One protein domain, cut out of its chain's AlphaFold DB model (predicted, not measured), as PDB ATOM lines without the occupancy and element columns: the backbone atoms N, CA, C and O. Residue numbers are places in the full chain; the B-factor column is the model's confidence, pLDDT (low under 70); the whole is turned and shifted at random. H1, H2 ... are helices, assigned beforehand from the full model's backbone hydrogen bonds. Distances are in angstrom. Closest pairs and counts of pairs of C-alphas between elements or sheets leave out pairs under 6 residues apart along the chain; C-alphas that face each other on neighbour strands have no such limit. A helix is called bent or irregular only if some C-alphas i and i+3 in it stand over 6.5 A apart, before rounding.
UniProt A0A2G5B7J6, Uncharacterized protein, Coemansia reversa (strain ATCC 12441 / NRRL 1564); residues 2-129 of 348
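This is residues 2 to 129 of the 348 residues of an uncharacterized protein of Coemansia reversa (strain ATCC 12441 / NRRL 1564) (UniProt A0A2G5B7J6). Three short helices, H1 to H3, make one end of this elongated all-helix domain, and an up-and-down bundle of H6, H7 and H8, each running against the one before, makes the other. Between them lie H4, which packs on H1, H6 and H7, and the longest helix, H5, which crosses H7. The printed part has 128 residues with eight named helices, H1 to H8 in chain order, and no named strand. The whole is compact, with a radius of gyration of the C-alphas of 14.3 A, and spans 46 by 30 by 25 A.

Start at H1, residues 9 to 17; it touches H4, residues 39 to 52, at a steep tilt of 59 degrees, closest at the C-alphas of Val 13 and Trp 45, 5.4 A. H2, residues 21 to 25, is close to but not clearly touching H5, residues 59 to 77; the closest C-alphas, Trp 25 and Ile 76, are 7.2 A apart. H3, residues 30 to 36, only just touches H5, at residues 76 to 77 of H5 alone, with 3 pairs of C-alphas within 8 A, closest Arg 33 and Val 77, 7.1 A. Residues 39 to 43 of H4 touch H6, residues 85 to 94, closest at C-alphas Thr 39 and Phe 87, 5.2 A. The hub is H7, residues 96 to 112: its residues 102 to 105 touch H5, about perpendicular at 76 degrees. H7 and H8, residues 116 to 126, form a hairpin, with C-alphas Cys 100 and Ala 126 closest, 5.2 A. H6 and H7 touch only at the corner. Each O i to N i+4 pair is within hydrogen-bond range in H1, H3, H6 and H8; H4 has 9 of 10, H5 11 of 15, H7 11 of 13, and H2 0 of 1 but 2 of 2 O i to N i+3 pairs.

Find C-alpha 9, where H1 begins, at (32.761, -34.625, -27.966). H4 runs 20.5 A, H5 25.3 A and H7 23.4 A. H7 is irregular, with C-alphas 101 and 104 7.3 A apart and a kink of 52 degrees near residue 103. H8 ends at C-alpha 126, (11.013, -28.907, -18.345).

The C-alphas farthest apart, Tyr 2 and Arg 129, are 46.3 A apart. The printed part has no cut and no long link. Its mean pLDDT is 72.5; residues under 70 include 20 to 29 and 53 to 82.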
ATOM      1  N   TYR A   2      44.007 -44.792 -33.937       55.66
ATOM      2  CA  TYR A   2      43.746 -43.511 -33.283       55.66
ATOM      3  C   TYR A   2      42.870 -43.765 -32.056       55.66
ATOM      4  O   TYR A   2      41.899 -44.516 -32.140       55.66
ATOM      5  N   ASP A   3      43.250 -43.187 -30.921       73.12
ATOM      6  CA  ASP A   3      42.478 -43.265 -29.686       73.12
ATOM      7  C   ASP A   3      41.195 -42.445 -29.871       73.12
ATOM      8  O   ASP A   3      41.179 -41.231 -29.666       73.12
ATOM      9  N   ILE A   4      40.136 -43.108 -30.349       69.69
ATOM     10  CA  ILE A   4      38.823 -42.513 -30.643       69.69
ATOM     11  C   ILE A   4      38.295 -41.727 -29.429       69.69
ATOM     12  O   ILE A   4      37.617 -40.718 -29.605       69.69
ATOM     13  N   ALA A   5      38.678 -42.108 -28.203       68.31
ATOM     14  CA  ALA A   5      38.294 -41.417 -26.974       68.31
ATOM     15  C   ALA A   5      38.880 -39.996 -26.832       68.31
ATOM     16  O   ALA A   5      38.411 -39.233 -25.993       68.31
ATOM     17  N   ARG A   6      39.880 -39.617 -27.643       78.00
ATOM     18  CA  ARG A   6      40.485 -38.270 -27.647       78.00
ATOM     19  C   ARG A   6      39.826 -37.296 -28.622       78.00
ATOM     20  O   ARG A   6      40.234 -36.138 -28.686       78.00
ATOM     21  N   LEU A   7      38.852 -37.748 -29.411       82.00
ATOM     22  CA  LEU A   7      38.140 -36.867 -30.333       82.00
ATOM     23  C   LEU A   7      37.272 -35.857 -29.564       82.00
ATOM     24  O   LEU A   7      36.725 -36.197 -28.512       82.00
ATOM     25  N   PRO A   8      37.085 -34.629 -30.089       86.06
ATOM     26  CA  PRO A   8      36.136 -33.683 -29.518       86.06
ATOM     27  C   PRO A   8      34.743 -34.304 -29.402       86.06
ATOM     28  O   PRO A   8      34.267 -34.962 -30.330       86.06
ATOM     29  N   LEU A   9      34.061 -34.036 -28.289       80.44
ATOM     30  CA  LEU A   9      32.761 -34.625 -27.966       80.44
ATOM     31  C   LEU A   9      31.720 -34.534 -29.106       80.44
ATOM     32  O   LEU A   9      31.084 -35.547 -29.389       80.44
ATOM     33  N   PRO A  10      31.573 -33.405 -29.837       81.62
ATOM     34  CA  PRO A  10      30.616 -33.317 -30.945       81.62
ATOM     35  C   PRO A  10      30.956 -34.238 -32.126       81.62
ATOM     36  O   PRO A  10      30.062 -34.714 -32.822       81.62
ATOM     37  N   VAL A  11      32.248 -34.485 -32.362       81.38
ATOM     38  CA  VAL A  11      32.728 -35.388 -33.418       81.38
ATOM     39  C   VAL A  11      32.460 -36.830 -33.009       81.38
ATOM     40  O   VAL A  11      31.921 -37.600 -33.801       81.38
ATOM     41  N   LEU A  12      32.762 -37.167 -31.754       80.62
ATOM     42  CA  LEU A  12      32.503 -38.487 -31.193       80.62
ATOM     43  C   LEU A  12      31.007 -38.839 -31.237       80.62
ATOM     44  O   LEU A  12      30.644 -39.928 -31.671       80.62
ATOM     45  N   VAL A  13      30.140 -37.894 -30.858       80.06
ATOM     46  CA  VAL A  13      28.679 -38.053 -30.914       80.06
ATOM     47  C   VAL A  13      28.184 -38.312 -32.333       80.06
ATOM     48  O   VAL A  13      27.375 -39.213 -32.528       80.06
ATOM     49  N   ARG A  14      28.679 -37.570 -33.332       81.94
ATOM     50  CA  ARG A  14      28.309 -37.803 -34.738       81.94
ATOM     51  C   ARG A  14      28.737 -39.191 -35.200       81.94
ATOM     52  O   ARG A  14      27.927 -39.909 -35.767       81.94
ATOM     53  N   ILE A  15      29.984 -39.580 -34.931       81.00
ATOM     54  CA  ILE A  15      30.496 -40.905 -35.309       81.00
ATOM     55  C   ILE A  15      29.601 -42.001 -34.728       81.00
ATOM     56  O   ILE A  15      29.188 -42.896 -35.458       81.00
ATOM     57  N   ILE A  16      29.261 -41.906 -33.441       75.56
ATOM     58  CA  ILE A  16      28.426 -42.903 -32.767       75.56
ATOM     59  C   ILE A  16      26.992 -42.897 -33.307       75.56
ATOM     60  O   ILE A  16      26.464 -43.969 -33.579       75.56
ATOM     61  N   ALA A  17      26.387 -41.727 -33.526       71.69
ATOM     62  CA  ALA A  17      25.018 -41.614 -34.035       71.69
ATOM     63  C   ALA A  17      24.835 -42.177 -35.458       71.69
ATOM     64  O   ALA A  17      23.747 -42.638 -35.785       71.69
ATOM     65  N   TYR A  18      25.882 -42.163 -36.289       77.94
ATOM     66  CA  TYR A  18      25.854 -42.708 -37.654       77.94
ATOM     67  C   TYR A  18      26.373 -44.148 -37.769       77.94
ATOM     68  O   TYR A  18      26.421 -44.697 -38.868       77.94
ATOM     69  N   SER A  19      26.796 -44.750 -36.661       72.25
ATOM     70  CA  SER A  19      27.335 -46.110 -36.646       72.25
ATOM     71  C   SER A  19      26.259 -47.108 -36.226       72.25
ATOM     72  O   SER A  19      25.445 -46.810 -35.354       72.25
ATOM     73  N   ASP A  20      26.278 -48.307 -36.813       66.81
ATOM     74  CA  ASP A  20      25.359 -49.387 -36.443       66.81
ATOM     75  C   ASP A  20      25.518 -49.723 -34.942       66.81
ATOM     76  O   ASP A  20      26.641 -50.006 -34.500       66.81
ATOM     77  N   PRO A  21      24.432 -49.699 -34.143       61.41
ATOM     78  CA  PRO A  21      24.468 -50.060 -32.732       61.41
ATOM     79  C   PRO A  21      25.173 -51.394 -32.474       61.41
ATOM     80  O   PRO A  21      25.940 -51.478 -31.523       61.41
ATOM     81  N   ILE A  22      24.989 -52.400 -33.337       60.31
ATOM     82  CA  ILE A  22      25.565 -53.748 -33.200       60.31
ATOM     83  C   ILE A  22      27.097 -53.707 -33.256       60.31
ATOM     84  O   ILE A  22      27.770 -54.440 -32.526       60.31
ATOM     85  N   VAL A  23      27.674 -52.813 -34.064       65.62
ATOM     86  CA  VAL A  23      29.132 -52.664 -34.185       65.62
ATOM     87  C   VAL A  23      29.738 -52.280 -32.837       65.62
ATOM     88  O   VAL A  23      30.767 -52.830 -32.447       65.62
ATOM     89  N   TRP A  24      29.064 -51.436 -32.058       63.03
ATOM     90  CA  TRP A  24      29.538 -51.030 -30.733       63.03
ATOM     91  C   TRP A  24      29.467 -52.131 -29.672       63.03
ATOM     92  O   TRP A  24      30.230 -52.080 -28.709       63.03
ATOM     93  N   TRP A  25      28.624 -53.153 -29.851       57.97
ATOM     94  CA  TRP A  25      28.541 -54.289 -28.922       57.97
ATOM     95  C   TRP A  25      29.787 -55.176 -29.008       57.97
ATOM     96  O   TRP A  25      30.206 -55.761 -28.013       57.97
ATOM     97  N   SER A  26      30.406 -55.232 -30.191       58.81
ATOM     98  CA  SER A  26      31.641 -55.987 -30.439       58.81
ATOM     99  C   SER A  26      32.916 -55.268 -29.985       58.81
ATOM    100  O   SER A  26      33.979 -55.881 -29.880       58.81
ATOM    101  N   VAL A  27      32.829 -53.964 -29.699       60.31
ATOM    102  CA  VAL A  27      33.980 -53.157 -29.300       60.31
ATOM    103  C   VAL A  27      34.169 -53.295 -27.787       60.31
ATOM    104  O   VAL A  27      33.524 -52.615 -26.986       60.31
ATOM    105  N   ASP A  28      35.092 -54.166 -27.369       60.69
ATOM    106  CA  ASP A  28      35.502 -54.331 -25.964       60.69
ATOM    107  C   ASP A  28      36.398 -53.173 -25.481       60.69
ATOM    108  O   ASP A  28      37.507 -53.346 -24.975       60.69
ATOM    109  N   ASN A  29      35.948 -51.937 -25.698       67.62
ATOM    110  CA  ASN A  29      36.701 -50.745 -25.342       67.62
ATOM    111  C   ASN A  29      36.119 -50.112 -24.075       67.62
ATOM    112  O   ASN A  29      35.193 -49.298 -24.122       67.62
ATOM    113  N   ARG A  30      36.702 -50.478 -22.926       71.62
ATOM    114  CA  ARG A  30      36.377 -49.905 -21.608       71.62
ATOM    115  C   ARG A  30      36.428 -48.376 -21.606       71.62
ATOM    116  O   ARG A  30      35.586 -47.749 -20.972       71.62
ATOM    117  N   THR A  31      37.372 -47.779 -22.334       71.50
ATOM    118  CA  THR A  31      37.536 -46.322 -22.426       71.50
ATOM    119  C   THR A  31      36.368 -45.680 -23.165       71.50
ATOM    120  O   THR A  31      35.828 -44.679 -22.704       71.50
ATOM    121  N   LEU A  32      35.919 -46.277 -24.271       70.69
ATOM    122  CA  LEU A  32      34.756 -45.779 -25.001       70.69
ATOM    123  C   LEU A  32      33.481 -45.887 -24.158       70.69
ATOM    124  O   LEU A  32      32.738 -44.914 -24.071       70.69
ATOM    125  N   ARG A  33      33.268 -47.017 -23.464       71.44
ATOM    126  CA  ARG A  33      32.143 -47.155 -22.521       71.44
ATOM    127  C   ARG A  33      32.217 -46.115 -21.403       71.44
ATOM    128  O   ARG A  33      31.202 -45.513 -21.075       71.44
ATOM    129  N   ALA A  34      33.405 -45.850 -20.855       73.31
ATOM    130  CA  ALA A  34      33.595 -44.815 -19.841       73.31
ATOM    131  C   ALA A  34      33.222 -43.418 -20.365       73.31
ATOM    132  O   ALA A  34      32.516 -42.686 -19.676       73.31
ATOM    133  N   VAL A  35      33.613 -43.070 -21.598       75.56
ATOM    134  CA  VAL A  35      33.233 -41.799 -22.238       75.56
ATOM    135  C   VAL A  35      31.726 -41.734 -22.496       75.56
ATOM    136  O   VAL A  35      31.096 -40.738 -22.137       75.56
ATOM    137  N   MET A  36      31.128 -42.802 -23.033       72.38
ATOM    138  CA  MET A  36      29.677 -42.901 -23.256       72.38
ATOM    139  C   MET A  36      28.871 -42.823 -21.953       72.38
ATOM    140  O   MET A  36      27.718 -42.390 -21.944       72.38
ATOM    141  N   ASN A  37      29.498 -43.193 -20.835       71.06
ATOM    142  CA  ASN A  37      28.912 -43.104 -19.507       71.06
ATOM    143  C   ASN A  37      29.001 -41.727 -18.862       71.06
ATOM    144  O   ASN A  37      28.332 -41.490 -17.857       71.06
ATOM    145  N   THR A  38      29.762 -40.801 -19.440       79.19
ATOM    146  CA  THR A  38      29.794 -39.433 -18.929       79.19
ATOM    147  C   THR A  38      28.479 -38.713 -19.203       79.19
ATOM    148  O   THR A  38      27.902 -38.802 -20.290       79.19
ATOM    149  N   THR A  39      28.032 -37.927 -18.225       77.31
ATOM    150  CA  THR A  39      26.878 -37.038 -18.361       77.31
ATOM    151  C   THR A  39      26.993 -36.153 -19.599       77.31
ATOM    152  O   THR A  39      26.055 -36.077 -20.387       77.31
ATOM    153  N   SER A  40      28.160 -35.539 -19.814       77.75
ATOM    154  CA  SER A  40      28.399 -34.622 -20.929       77.75
ATOM    155  C   SER A  40      28.186 -35.285 -22.288       77.75
ATOM    156  O   SER A  40      27.506 -34.713 -23.138       77.75
ATOM    157  N   PHE A  41      28.720 -36.495 -22.496       80.25
ATOM    158  CA  PHE A  41      28.524 -37.228 -23.748       80.25
ATOM    159  C   PHE A  41      27.045 -37.518 -24.001       80.25
ATOM    160  O   PHE A  41      26.531 -37.201 -25.071       80.25
ATOM    161  N   ARG A  42      26.349 -38.064 -22.996       73.06
ATOM    162  CA  ARG A  42      24.915 -38.380 -23.086       73.06
ATOM    163  C   ARG A  42      24.095 -37.142 -23.433       73.06
ATOM    164  O   ARG A  42      23.197 -37.218 -24.269       73.06
ATOM    165  N   CYS A  43      24.442 -35.998 -22.839       75.44
ATOM    166  CA  CYS A  43      23.744 -34.748 -23.096       75.44
ATOM    167  C   CYS A  43      23.882 -34.301 -24.556       75.44
ATOM    168  O   CYS A  43      22.893 -34.016 -25.233       75.44
ATOM    169  N   TRP A  44      25.116 -34.302 -25.062       77.81
ATOM    170  CA  TRP A  44      25.407 -33.942 -26.447       77.81
ATOM    171  C   TRP A  44      24.798 -34.914 -27.450       77.81
ATOM    172  O   TRP A  44      24.348 -34.494 -28.516       77.81
ATOM    173  N   TRP A  45      24.769 -36.203 -27.120       76.62
ATOM    174  CA  TRP A  45      24.192 -37.215 -27.991       76.62
ATOM    175  C   TRP A  45      22.685 -37.039 -28.148       76.62
ATOM    176  O   TRP A  45      22.196 -36.955 -29.273       76.62
ATOM    177  N   ILE A  46      21.956 -36.866 -27.046       72.94
ATOM    178  CA  ILE A  46      20.512 -36.611 -27.092       72.94
ATOM    179  C   ILE A  46      20.212 -35.281 -27.797       72.94
ATOM    180  O   ILE A  46      19.318 -35.212 -28.643       72.94
ATOM    181  N   ALA A  47      20.995 -34.234 -27.529       78.00
ATOM    182  CA  ALA A  47      20.874 -32.957 -28.234       78.00
ATOM    183  C   ALA A  47      21.155 -33.071 -29.741       78.00
ATOM    184  O   ALA A  47      20.621 -32.296 -30.533       78.00
ATOM    185  N   HIS A  48      21.998 -34.015 -30.159       80.12
ATOM    186  CA  HIS A  48      22.252 -34.282 -31.567       80.12
ATOM    187  C   HIS A  48      21.083 -35.022 -32.221       80.12
ATOM    188  O   HIS A  48      20.602 -34.576 -33.259       80.12
ATOM    189  N   LEU A  49      20.585 -36.090 -31.592       72.75
ATOM    190  CA  LEU A  49      19.473 -36.892 -32.112       72.75
ATOM    191  C   LEU A  49      18.190 -36.063 -32.255       72.75
ATOM    192  O   LEU A  49      17.564 -36.064 -33.310       72.75
ATOM    193  N   THR A  50      17.871 -35.249 -31.247       71.50
ATOM    194  CA  THR A  50      16.706 -34.341 -31.272       71.50
ATOM    195  C   THR A  50      16.767 -33.253 -32.346       71.50
ATOM    196  O   THR A  50      15.739 -32.668 -32.680       71.50
ATOM    197  N   LYS A  51      17.954 -32.944 -32.886       78.12
ATOM    198  CA  LYS A  51      18.121 -31.996 -34.000       78.12
ATOM    199  C   LYS A  51      17.950 -32.644 -35.368       78.12
ATOM    200  O   LYS A  51      17.702 -31.924 -36.329       78.12
ATOM    201  N   GLN A  52      18.150 -33.956 -35.472       73.19
ATOM    202  CA  GLN A  52      18.106 -34.664 -36.752       73.19
ATOM    203  C   GLN A  52      16.722 -35.177 -37.109       73.19
ATOM    204  O   GLN A  52      16.442 -35.344 -38.293       73.19
ATOM    205  N   ASP A  53      15.863 -35.383 -36.114       64.56
ATOM    206  CA  ASP A  53      14.525 -35.904 -36.336       64.56
ATOM    207  C   ASP A  53      13.447 -34.827 -36.096       64.56
ATOM    208  O   ASP A  53      13.094 -34.530 -34.950       64.56
ATOM    209  N   PRO A  54      12.915 -34.207 -37.167       61.34
ATOM    210  CA  PRO A  54      11.812 -33.258 -37.062       61.34
ATOM    211  C   PRO A  54      10.468 -33.920 -36.705       61.34
ATOM    212  O   PRO A  54       9.536 -33.194 -36.362       61.34
ATOM    213  N   GLN A  55      10.346 -35.258 -36.752       57.69
ATOM    214  CA  GLN A  55       9.114 -35.981 -36.406       57.69
ATOM    215  C   GLN A  55       8.932 -36.221 -34.901       57.69
ATOM    216  O   GLN A  55       7.858 -36.653 -34.487       57.69
ATOM    217  N   LEU A  56       9.906 -35.848 -34.060       56.38
ATOM    218  CA  LEU A  56       9.865 -35.944 -32.587       56.38
ATOM    219  C   LEU A  56       8.791 -35.074 -31.892       56.38
ATOM    220  O   LEU A  56       8.887 -34.804 -30.697       56.38
ATOM    221  N   GLN A  57       7.775 -34.609 -32.617       50.53
ATOM    222  CA  GLN A  57       6.641 -33.865 -32.065       50.53
ATOM    223  C   GLN A  57       5.434 -34.754 -31.723       50.53
ATOM    224  O   GLN A  57       4.539 -34.285 -31.023       50.53
ATOM    225  N   SER A  58       5.376 -36.009 -32.194       56.12
ATOM    226  CA  SER A  58       4.280 -36.934 -31.865       56.12
ATOM    227  C   SER A  58       4.620 -37.849 -30.682       56.12
ATOM    228  O   SER A  58       5.782 -38.177 -30.445       56.12
ATOM    229  N   VAL A  59       3.600 -38.297 -29.942       51.16
ATOM    230  CA  VAL A  59       3.763 -39.229 -28.809       51.16
ATOM    231  C   VAL A  59       4.339 -40.572 -29.269       51.16
ATOM    232  O   VAL A  59       5.239 -41.097 -28.617       51.16
ATOM    233  N   ASP A  60       3.936 -41.064 -30.444       54.69
ATOM    234  CA  ASP A  60       4.534 -42.256 -31.058       54.69
ATOM    235  C   ASP A  60       6.029 -42.069 -31.329       54.69
ATOM    236  O   ASP A  60       6.813 -42.987 -31.103       54.69
ATOM    237  N   ALA A  61       6.457 -40.870 -31.738       59.22
ATOM    238  CA  ALA A  61       7.872 -40.562 -31.914       59.22
ATOM    239  C   ALA A  61       8.615 -40.469 -30.571       59.22
ATOM    240  O   ALA A  61       9.775 -40.862 -30.495       59.22
ATOM    241  N   VAL A  62       7.964 -40.024 -29.490       53.44
ATOM    242  CA  VAL A  62       8.533 -40.019 -28.128       53.44
ATOM    243  C   VAL A  62       8.699 -41.446 -27.587       53.44
ATOM    244  O   VAL A  62       9.746 -41.764 -27.023       53.44
ATOM    245  N   VAL A  63       7.710 -42.324 -27.787       53.84
ATOM    246  CA  VAL A  63       7.769 -43.746 -27.399       53.84
ATOM    247  C   VAL A  63       8.774 -44.507 -28.269       53.84
ATOM    248  O   VAL A  63       9.607 -45.249 -27.744       53.84
ATOM    249  N   ALA A  64       8.789 -44.260 -29.578       61.31
ATOM    250  CA  ALA A  64       9.791 -44.802 -30.490       61.31
ATOM    251  C   ALA A  64      11.195 -44.287 -30.140       61.31
ATOM    252  O   ALA A  64      12.142 -45.061 -30.144       61.31
ATOM    253  N   MET A  65      11.359 -43.027 -29.732       62.28
ATOM    254  CA  MET A  65      12.632 -42.503 -29.222       62.28
ATOM    255  C   MET A  65      13.030 -43.179 -27.899       62.28
ATOM    256  O   MET A  65      14.195 -43.533 -27.717       62.28
ATOM    257  N   CYS A  66      12.087 -43.439 -26.986       54.81
ATOM    258  CA  CYS A  66      12.340 -44.249 -25.789       54.81
ATOM    259  C   CYS A  66      12.879 -45.646 -26.128       54.81
ATOM    260  O   CYS A  66      13.742 -46.146 -25.404       54.81
ATOM    261  N   GLN A  67      12.388 -46.252 -27.210       58.66
ATOM    262  CA  GLN A  67      12.746 -47.605 -27.643       58.66
ATOM    263  C   GLN A  67      13.970 -47.659 -28.573       58.66
ATOM    264  O   GLN A  67      14.719 -48.628 -28.566       58.66
ATOM    265  N   HIS A  68      14.229 -46.618 -29.363       56.22
ATOM    266  CA  HIS A  68      15.321 -46.584 -30.341       56.22
ATOM    267  C   HIS A  68      16.544 -45.810 -29.860       56.22
ATOM    268  O   HIS A  68      17.660 -46.132 -30.252       56.22
ATOM    269  N   VAL A  69      16.363 -44.797 -29.014       56.59
ATOM    270  CA  VAL A  69      17.470 -43.985 -28.494       56.59
ATOM    271  C   VAL A  69      17.855 -44.441 -27.101       56.59
ATOM    272  O   VAL A  69      19.035 -44.608 -26.812       56.59
ATOM    273  N   LEU A  70      16.876 -44.654 -26.223       60.00
ATOM    274  CA  LEU A  70      17.173 -44.894 -24.815       60.00
ATOM    275  C   LEU A  70      17.408 -46.377 -24.494       60.00
ATOM    276  O   LEU A  70      18.236 -46.657 -23.626       60.00
ATOM    277  N   ASP A  71      16.753 -47.322 -25.183       63.16
ATOM    278  CA  ASP A  71      16.942 -48.765 -24.932       63.16
ATOM    279  C   ASP A  71      18.332 -49.271 -25.351       63.16
ATOM    280  O   ASP A  71      18.989 -49.899 -24.510       63.16
ATOM    281  N   PRO A  72      18.859 -48.934 -26.551       57.56
ATOM    282  CA  PRO A  72      20.227 -49.291 -26.929       57.56
ATOM    283  C   PRO A  72      21.277 -48.644 -26.022       57.56
ATOM    284  O   PRO A  72      22.322 -49.230 -25.744       57.56
ATOM    285  N   VAL A  73      20.999 -47.441 -25.507       56.31
ATOM    286  CA  VAL A  73      21.868 -46.786 -24.523       56.31
ATOM    287  C   VAL A  73      21.881 -47.583 -23.223       56.31
ATOM    288  O   VAL A  73      22.959 -47.908 -22.737       56.31
ATOM    289  N   THR A  74      20.726 -47.976 -22.684       57.69
ATOM    290  CA  THR A  74      20.680 -48.802 -21.466       57.69
ATOM    291  C   THR A  74      21.319 -50.178 -21.633       57.69
ATOM    292  O   THR A  74      21.947 -50.653 -20.689       57.69
ATOM    293  N   SER A  75      21.248 -50.798 -22.816       59.69
ATOM    294  CA  SER A  75      21.932 -52.073 -23.065       59.69
ATOM    295  C   SER A  75      23.457 -51.932 -23.146       59.69
ATOM    296  O   SER A  75      24.172 -52.853 -22.764       59.69
ATOM    297  N   ILE A  76      23.972 -50.783 -23.608       59.34
ATOM    298  CA  ILE A  76      25.420 -50.502 -23.681       59.34
ATOM    299  C   ILE A  76      25.986 -50.079 -22.313       59.34
ATOM    300  O   ILE A  76      27.137 -50.375 -21.984       59.34
ATOM    301  N   VAL A  77      25.187 -49.362 -21.523       55.56
ATOM    302  CA  VAL A  77      25.615 -48.654 -20.307       55.56
ATOM    303  C   VAL A  77      25.367 -49.451 -19.018       55.56
ATOM    304  O   VAL A  77      26.064 -49.222 -18.029       55.56
ATOM    305  N   GLY A  78      24.431 -50.403 -19.032       55.84
ATOM    306  CA  GLY A  78      23.939 -51.103 -17.843       55.84
ATOM    307  C   GLY A  78      22.630 -50.493 -17.321       55.84
ATOM    308  O   GLY A  78      22.388 -49.293 -17.460       55.84
ATOM    309  N   SER A  79      21.768 -51.339 -16.745       52.94
ATOM    310  CA  SER A  79      20.388 -51.015 -16.339       52.94
ATOM    311  C   SER A  79      20.277 -50.047 -15.162       52.94
ATOM    312  O   SER A  79      19.255 -49.371 -15.017       52.94
ATOM    313  N   ASP A  80      21.310 -49.948 -14.331       49.34
ATOM    314  CA  ASP A  80      21.175 -49.314 -13.025       49.34
ATOM    315  C   ASP A  80      21.399 -47.797 -13.130       49.34
ATOM    316  O   ASP A  80      22.499 -47.262 -13.008       49.34
ATOM    317  N   SER A  81      20.286 -47.091 -13.356       59.22
ATOM    318  CA  SER A  81      20.107 -45.634 -13.238       59.22
ATOM    319  C   SER A  81      20.874 -44.753 -14.237       59.22
ATOM    320  O   SER A  81      21.501 -43.757 -13.881       59.22
ATOM    321  N   TRP A  82      20.758 -45.042 -15.538       66.69
ATOM    322  CA  TRP A  82      21.314 -44.168 -16.588       66.69
ATOM    323  C   TRP A  82      20.831 -42.695 -16.499       66.69
ATOM    324  O   TRP A  82      21.542 -41.791 -16.948       66.69
ATOM    325  N   ILE A  83      19.665 -42.454 -15.879       71.81
ATOM    326  CA  ILE A  83      19.122 -41.128 -15.549       71.81
ATOM    327  C   ILE A  83      19.533 -40.755 -14.119       71.81
ATOM    328  O   ILE A  83      18.864 -41.113 -13.146       71.81
ATOM    329  N   THR A  84      20.636 -40.023 -13.997       80.81
ATOM    330  CA  THR A  84      21.092 -39.420 -12.737       80.81
ATOM    331  C   THR A  84      20.600 -37.977 -12.617       80.81
ATOM    332  O   THR A  84      20.344 -37.317 -13.626       80.81
ATOM    333  N   ASP A  85      20.538 -37.440 -11.398       80.44
ATOM    334  CA  ASP A  85      20.179 -36.029 -11.177       80.44
ATOM    335  C   ASP A  85      21.162 -35.087 -11.883       80.44
ATOM    336  O   ASP A  85      20.768 -34.108 -12.516       80.44
ATOM    337  N   SER A  86      22.451 -35.445 -11.867       82.50
ATOM    338  CA  SER A  86      23.497 -34.726 -12.597       82.50
ATOM    339  C   SER A  86      23.242 -34.691 -14.102       82.50
ATOM    340  O   SER A  86      23.514 -33.677 -14.737       82.50
ATOM    341  N   PHE A  87      22.696 -35.765 -14.681       83.50
ATOM    342  CA  PHE A  87      22.329 -35.807 -16.092       83.50
ATOM    343  C   PHE A  87      21.139 -34.905 -16.409       83.50
ATOM    344  O   PHE A  87      21.217 -34.121 -17.353       83.50
ATOM    345  N   VAL A  88      20.077 -34.963 -15.603       82.75
ATOM    346  CA  VAL A  88      18.887 -34.122 -15.798       82.75
ATOM    347  C   VAL A  88      19.255 -32.635 -15.703       82.75
ATOM    348  O   VAL A  88      18.917 -31.853 -16.593       82.75
ATOM    349  N   LEU A  89      20.029 -32.251 -14.683       84.88
ATOM    350  CA  LEU A  89      20.488 -30.872 -14.489       84.88
ATOM    351  C   LEU A  89      21.438 -30.400 -15.603       84.88
ATOM    352  O   LEU A  89      21.322 -29.267 -16.082       84.88
ATOM    353  N   ALA A  90      22.366 -31.254 -16.044       84.19
ATOM    354  CA  ALA A  90      23.283 -30.934 -17.139       84.19
ATOM    355  C   ALA A  90      22.556 -30.764 -18.482       84.19
ATOM    356  O   ALA A  90      22.855 -29.827 -19.223       84.19
ATOM    357  N   MET A  91      21.573 -31.622 -18.777       80.69
ATOM    358  CA  MET A  91      20.743 -31.501 -19.977       80.69
ATOM    359  C   MET A  91      19.958 -30.198 -19.990       80.69
ATOM    360  O   MET A  91      20.005 -29.466 -20.979       80.69
ATOM    361  N   HIS A  92      19.278 -29.889 -18.886       86.38
ATOM    362  CA  HIS A  92      18.500 -28.666 -18.757       86.38
ATOM    363  C   HIS A  92      19.371 -27.412 -18.948       86.38
ATOM    364  O   HIS A  92      19.005 -26.514 -19.702       86.38
ATOM    365  N   SER A  93      20.544 -27.362 -18.307       85.56
ATOM    366  CA  SER A  93      21.449 -26.201 -18.361       85.56
ATOM    367  C   SER A  93      22.168 -26.031 -19.701       85.56
ATOM    368  O   SER A  93      22.350 -24.905 -20.156       85.56
ATOM    369  N   SER A  94      22.582 -27.128 -20.340       81.69
ATOM    370  CA  SER A  94      23.436 -27.078 -21.538       81.69
ATOM    371  C   SER A  94      22.644 -27.155 -22.844       81.69
ATOM    372  O   SER A  94      23.085 -26.640 -23.873       81.69
ATOM    373  N   HIS A  95      21.477 -27.805 -22.825       82.12
ATOM    374  CA  HIS A  95      20.680 -28.117 -24.010       82.12
ATOM    375  C   HIS A  95      19.169 -28.057 -23.722       82.12
ATOM    376  O   HIS A  95      18.442 -28.992 -24.050       82.12
ATOM    377  N   HIS A  96      18.691 -26.949 -23.143       82.62
ATOM    378  CA  HIS A  96      17.299 -26.773 -22.701       82.62
ATOM    379  C   HIS A  96      16.242 -27.191 -23.743       82.62
ATOM    380  O   HIS A  96      15.354 -27.975 -23.432       82.62
ATOM    381  N   GLU A  97      16.365 -26.756 -25.003       80.06
ATOM    382  CA  GLU A  97      15.395 -27.110 -26.055       80.06
ATOM    383  C   GLU A  97      15.332 -28.628 -26.311       80.06
ATOM    384  O   GLU A  97      14.252 -29.204 -26.443       80.06
ATOM    385  N   ALA A  98      16.490 -29.294 -26.350       78.12
ATOM    386  CA  ALA A  98      16.551 -30.745 -26.501       78.12
ATOM    387  C   ALA A  98      16.003 -31.451 -25.258       78.12
ATOM    388  O   ALA A  98      15.288 -32.440 -25.387       78.12
ATOM    389  N   PHE A  99      16.307 -30.926 -24.068       81.25
ATOM    390  CA  PHE A  99      15.777 -31.425 -22.808       81.25
ATOM    391  C   PHE A  99      14.246 -31.378 -22.785       81.25
ATOM    392  O   PHE A  99      13.636 -32.409 -22.531       81.25
ATOM    393  N   CYS A 100      13.620 -30.253 -23.144       80.00
ATOM    394  CA  CYS A 100      12.161 -30.139 -23.224       80.00
ATOM    395  C   CYS A 100      11.542 -31.161 -24.192       80.00
ATOM    396  O   CYS A 100      10.520 -31.757 -23.867       80.00
ATOM    397  N   LYS A 101      12.184 -31.424 -25.342       75.69
ATOM    398  CA  LYS A 101      11.716 -32.433 -26.315       75.69
ATOM    399  C   LYS A 101      11.763 -33.860 -25.764       75.69
ATOM    400  O   LYS A 101      10.885 -34.657 -26.069       75.69
ATOM    401  N   VAL A 102      12.767 -34.191 -24.947       76.12
ATOM    402  CA  VAL A 102      12.916 -35.548 -24.384       76.12
ATOM    403  C   VAL A 102      12.350 -35.714 -22.980       76.12
ATOM    404  O   VAL A 102      12.298 -36.834 -22.475       76.12
ATOM    405  N   ALA A 103      11.932 -34.634 -22.324       81.38
ATOM    406  CA  ALA A 103      11.445 -34.672 -20.952       81.38
ATOM    407  C   ALA A 103      10.254 -35.634 -20.750       81.38
ATOM    408  O   ALA A 103      10.287 -36.362 -19.760       81.38
ATOM    409  N   PRO A 104       9.273 -35.755 -21.673       77.44
ATOM    410  CA  PRO A 104       8.222 -36.777 -21.584       77.44
ATOM    411  C   PRO A 104       8.763 -38.215 -21.520       77.44
ATOM    412  O   PRO A 104       8.345 -39.014 -20.683       77.44
ATOM    413  N   ALA A 105       9.751 -38.529 -22.363       75.12
ATOM    414  CA  ALA A 105      10.417 -39.830 -22.408       75.12
ATOM    415  C   ALA A 105      11.235 -40.120 -21.138       75.12
ATOM    416  O   ALA A 105      11.213 -41.232 -20.601       75.12
ATOM    417  N   LEU A 106      11.952 -39.108 -20.638       78.50
ATOM    418  CA  LEU A 106      12.679 -39.202 -19.373       78.50
ATOM    419  C   LEU A 106      11.714 -39.431 -18.211       78.50
ATOM    420  O   LEU A 106      11.943 -40.332 -17.408       78.50
ATOM    421  N   LEU A 107      10.620 -38.668 -18.162       82.38
ATOM    422  CA  LEU A 107       9.590 -38.796 -17.143       82.38
ATOM    423  C   LEU A 107       9.017 -40.216 -17.118       82.38
ATOM    424  O   LEU A 107       8.995 -40.838 -16.060       82.38
ATOM    425  N   TRP A 108       8.644 -40.761 -18.280       77.88
ATOM    426  CA  TRP A 108       8.155 -42.135 -18.406       77.88
ATOM    427  C   TRP A 108       9.105 -43.157 -17.767       77.88
ATOM    428  O   TRP A 108       8.695 -43.973 -16.940       77.88
ATOM    429  N   ARG A 109      10.400 -43.102 -18.104       78.44
ATOM    430  CA  ARG A 109      11.384 -44.048 -17.554       78.44
ATOM    431  C   ARG A 109      11.568 -43.909 -16.055       78.44
ATOM    432  O   ARG A 109      11.720 -44.915 -15.371       78.44
ATOM    433  N   VAL A 110      11.583 -42.678 -15.561       81.75
ATOM    434  CA  VAL A 110      11.743 -42.408 -14.136       81.75
ATOM    435  C   VAL A 110      10.535 -42.933 -13.350       81.75
ATOM    436  O   VAL A 110      10.714 -43.613 -12.341       81.75
ATOM    437  N   LEU A 111       9.320 -42.712 -13.860       81.88
ATOM    438  CA  LEU A 111       8.087 -43.224 -13.257       81.88
ATOM    439  C   LEU A 111       8.014 -44.756 -13.287       81.88
ATOM    440  O   LEU A 111       7.611 -45.353 -12.293       81.88
ATOM    441  N   LYS A 112       8.482 -45.401 -14.363       78.00
ATOM    442  CA  LYS A 112       8.535 -46.871 -14.465       78.00
ATOM    443  C   LYS A 112       9.401 -47.523 -13.376       78.00
ATOM    444  O   LYS A 112       9.128 -48.649 -12.977       78.00
ATOM    445  N   VAL A 113      10.437 -46.828 -12.904       81.00
ATOM    446  CA  VAL A 113      11.327 -47.295 -11.821       81.00
ATOM    447  C   VAL A 113      10.832 -46.843 -10.434       81.00
ATOM    448  O   VAL A 113      11.363 -47.277  -9.418       81.00
ATOM    449  N   GLY A 114       9.789 -46.008 -10.366       81.12
ATOM    450  CA  GLY A 114       9.192 -45.548  -9.108       81.12
ATOM    451  C   GLY A 114       9.915 -44.384  -8.419       81.12
ATOM    452  O   GLY A 114       9.665 -44.122  -7.246       81.12
ATOM    453  N   ASP A 115      10.805 -43.666  -9.113       85.56
ATOM    454  CA  ASP A 115      11.597 -42.572  -8.528       85.56
ATOM    455  C   ASP A 115      10.857 -41.223  -8.616       85.56
ATOM    456  O   ASP A 115      11.057 -40.411  -9.524       85.56
ATOM    457  N   GLN A 116       9.963 -40.984  -7.654       85.88
ATOM    458  CA  GLN A 116       9.114 -39.786  -7.605       85.88
ATOM    459  C   GLN A 116       9.907 -38.476  -7.525       85.88
ATOM    460  O   GLN A 116       9.510 -37.482  -8.131       85.88
ATOM    461  N   ALA A 117      11.019 -38.457  -6.783       85.31
ATOM    462  CA  ALA A 117      11.819 -37.249  -6.595       85.31
ATOM    463  C   ALA A 117      12.396 -36.782  -7.935       85.31
ATOM    464  O   ALA A 117      12.244 -35.620  -8.319       85.31
ATOM    465  N   LYS A 118      12.971 -37.715  -8.693       85.31
ATOM    466  CA  LYS A 118      13.512 -37.430 -10.019       85.31
ATOM    467  C   LYS A 118      12.418 -37.091 -11.031       85.31
ATOM    468  O   LYS A 118      12.624 -36.209 -11.863       85.31
ATOM    469  N   ALA A 119      11.247 -37.727 -10.944       86.19
ATOM    470  CA  ALA A 119      10.111 -37.406 -11.808       86.19
ATOM    471  C   ALA A 119       9.675 -35.947 -11.606       86.19
ATOM    472  O   ALA A 119       9.498 -35.212 -12.579       86.19
ATOM    473  N   SER A 120       9.596 -35.503 -10.347       85.50
ATOM    474  CA  SER A 120       9.274 -34.116  -9.995       85.50
ATOM    475  C   SER A 120      10.317 -33.136 -10.532       85.50
ATOM    476  O   SER A 120       9.950 -32.101 -11.083       85.50
ATOM    477  N   VAL A 121      11.611 -33.472 -10.453       85.44
ATOM    478  CA  VAL A 121      12.688 -32.646 -11.028       85.44
ATOM    479  C   VAL A 121      12.534 -32.508 -12.546       85.44
ATOM    480  O   VAL A 121      12.665 -31.402 -13.073       85.44
ATOM    481  N   VAL A 122      12.216 -33.595 -13.258       84.06
ATOM    482  CA  VAL A 122      11.995 -33.554 -14.714       84.06
ATOM    483  C   VAL A 122      10.805 -32.657 -15.065       84.06
ATOM    484  O   VAL A 122      10.945 -31.806 -15.942       84.06
ATOM    485  N   VAL A 123       9.670 -32.787 -14.365       84.69
ATOM    486  CA  VAL A 123       8.486 -31.939 -14.598       84.69
ATOM    487  C   VAL A 123       8.791 -30.466 -14.338       84.69
ATOM    488  O   VAL A 123       8.485 -29.626 -15.183       84.69
ATOM    489  N   GLN A 124       9.437 -30.155 -13.211       86.12
ATOM    490  CA  GLN A 124       9.762 -28.781 -12.824       86.12
ATOM    491  C   GLN A 124      10.715 -28.110 -13.815       86.12
ATOM    492  O   GLN A 124      10.449 -27.001 -14.272       86.12
ATOM    493  N   LEU A 125      11.814 -28.779 -14.174       83.38
ATOM    494  CA  LEU A 125      12.834 -28.200 -15.051       83.38
ATOM    495  C   LEU A 125      12.346 -28.043 -16.491       83.38
ATOM    496  O   LEU A 125      12.715 -27.085 -17.162       83.38
ATOM    497  N   ALA A 126      11.536 -28.979 -16.985       82.81
ATOM    498  CA  ALA A 126      11.013 -28.907 -18.345       82.81
ATOM    499  C   ALA A 126       9.716 -28.091 -18.439       82.81
ATOM    500  O   ALA A 126       9.197 -27.930 -19.542       82.81
ATOM    501  N   GLN A 127       9.197 -27.597 -17.304       83.56
ATOM    502  CA  GLN A 127       7.888 -26.944 -17.196       83.56
ATOM    503  C   GLN A 127       6.791 -27.770 -17.880       83.56
ATOM    504  O   GLN A 127       5.929 -27.246 -18.588       83.56
ATOM    505  N   LEU A 128       6.865 -29.094 -17.709       79.94
ATOM    506  CA  LEU A 128       5.948 -30.011 -18.368       79.94
ATOM    507  C   LEU A 128       4.554 -29.809 -17.806       79.94
ATOM    508  O   LEU A 128       4.314 -29.995 -16.613       79.94
ATOM    509  N   ARG A 129       3.616 -29.492 -18.690       77.81
ATOM    510  CA  ARG A 129       2.210 -29.529 -18.331       77.81
ATOM    511  C   ARG A 129       1.689 -30.947 -18.532       77.81
ATOM    512  O   ARG A 129       1.674 -31.448 -19.657       77.81
TER     513      ARG A 129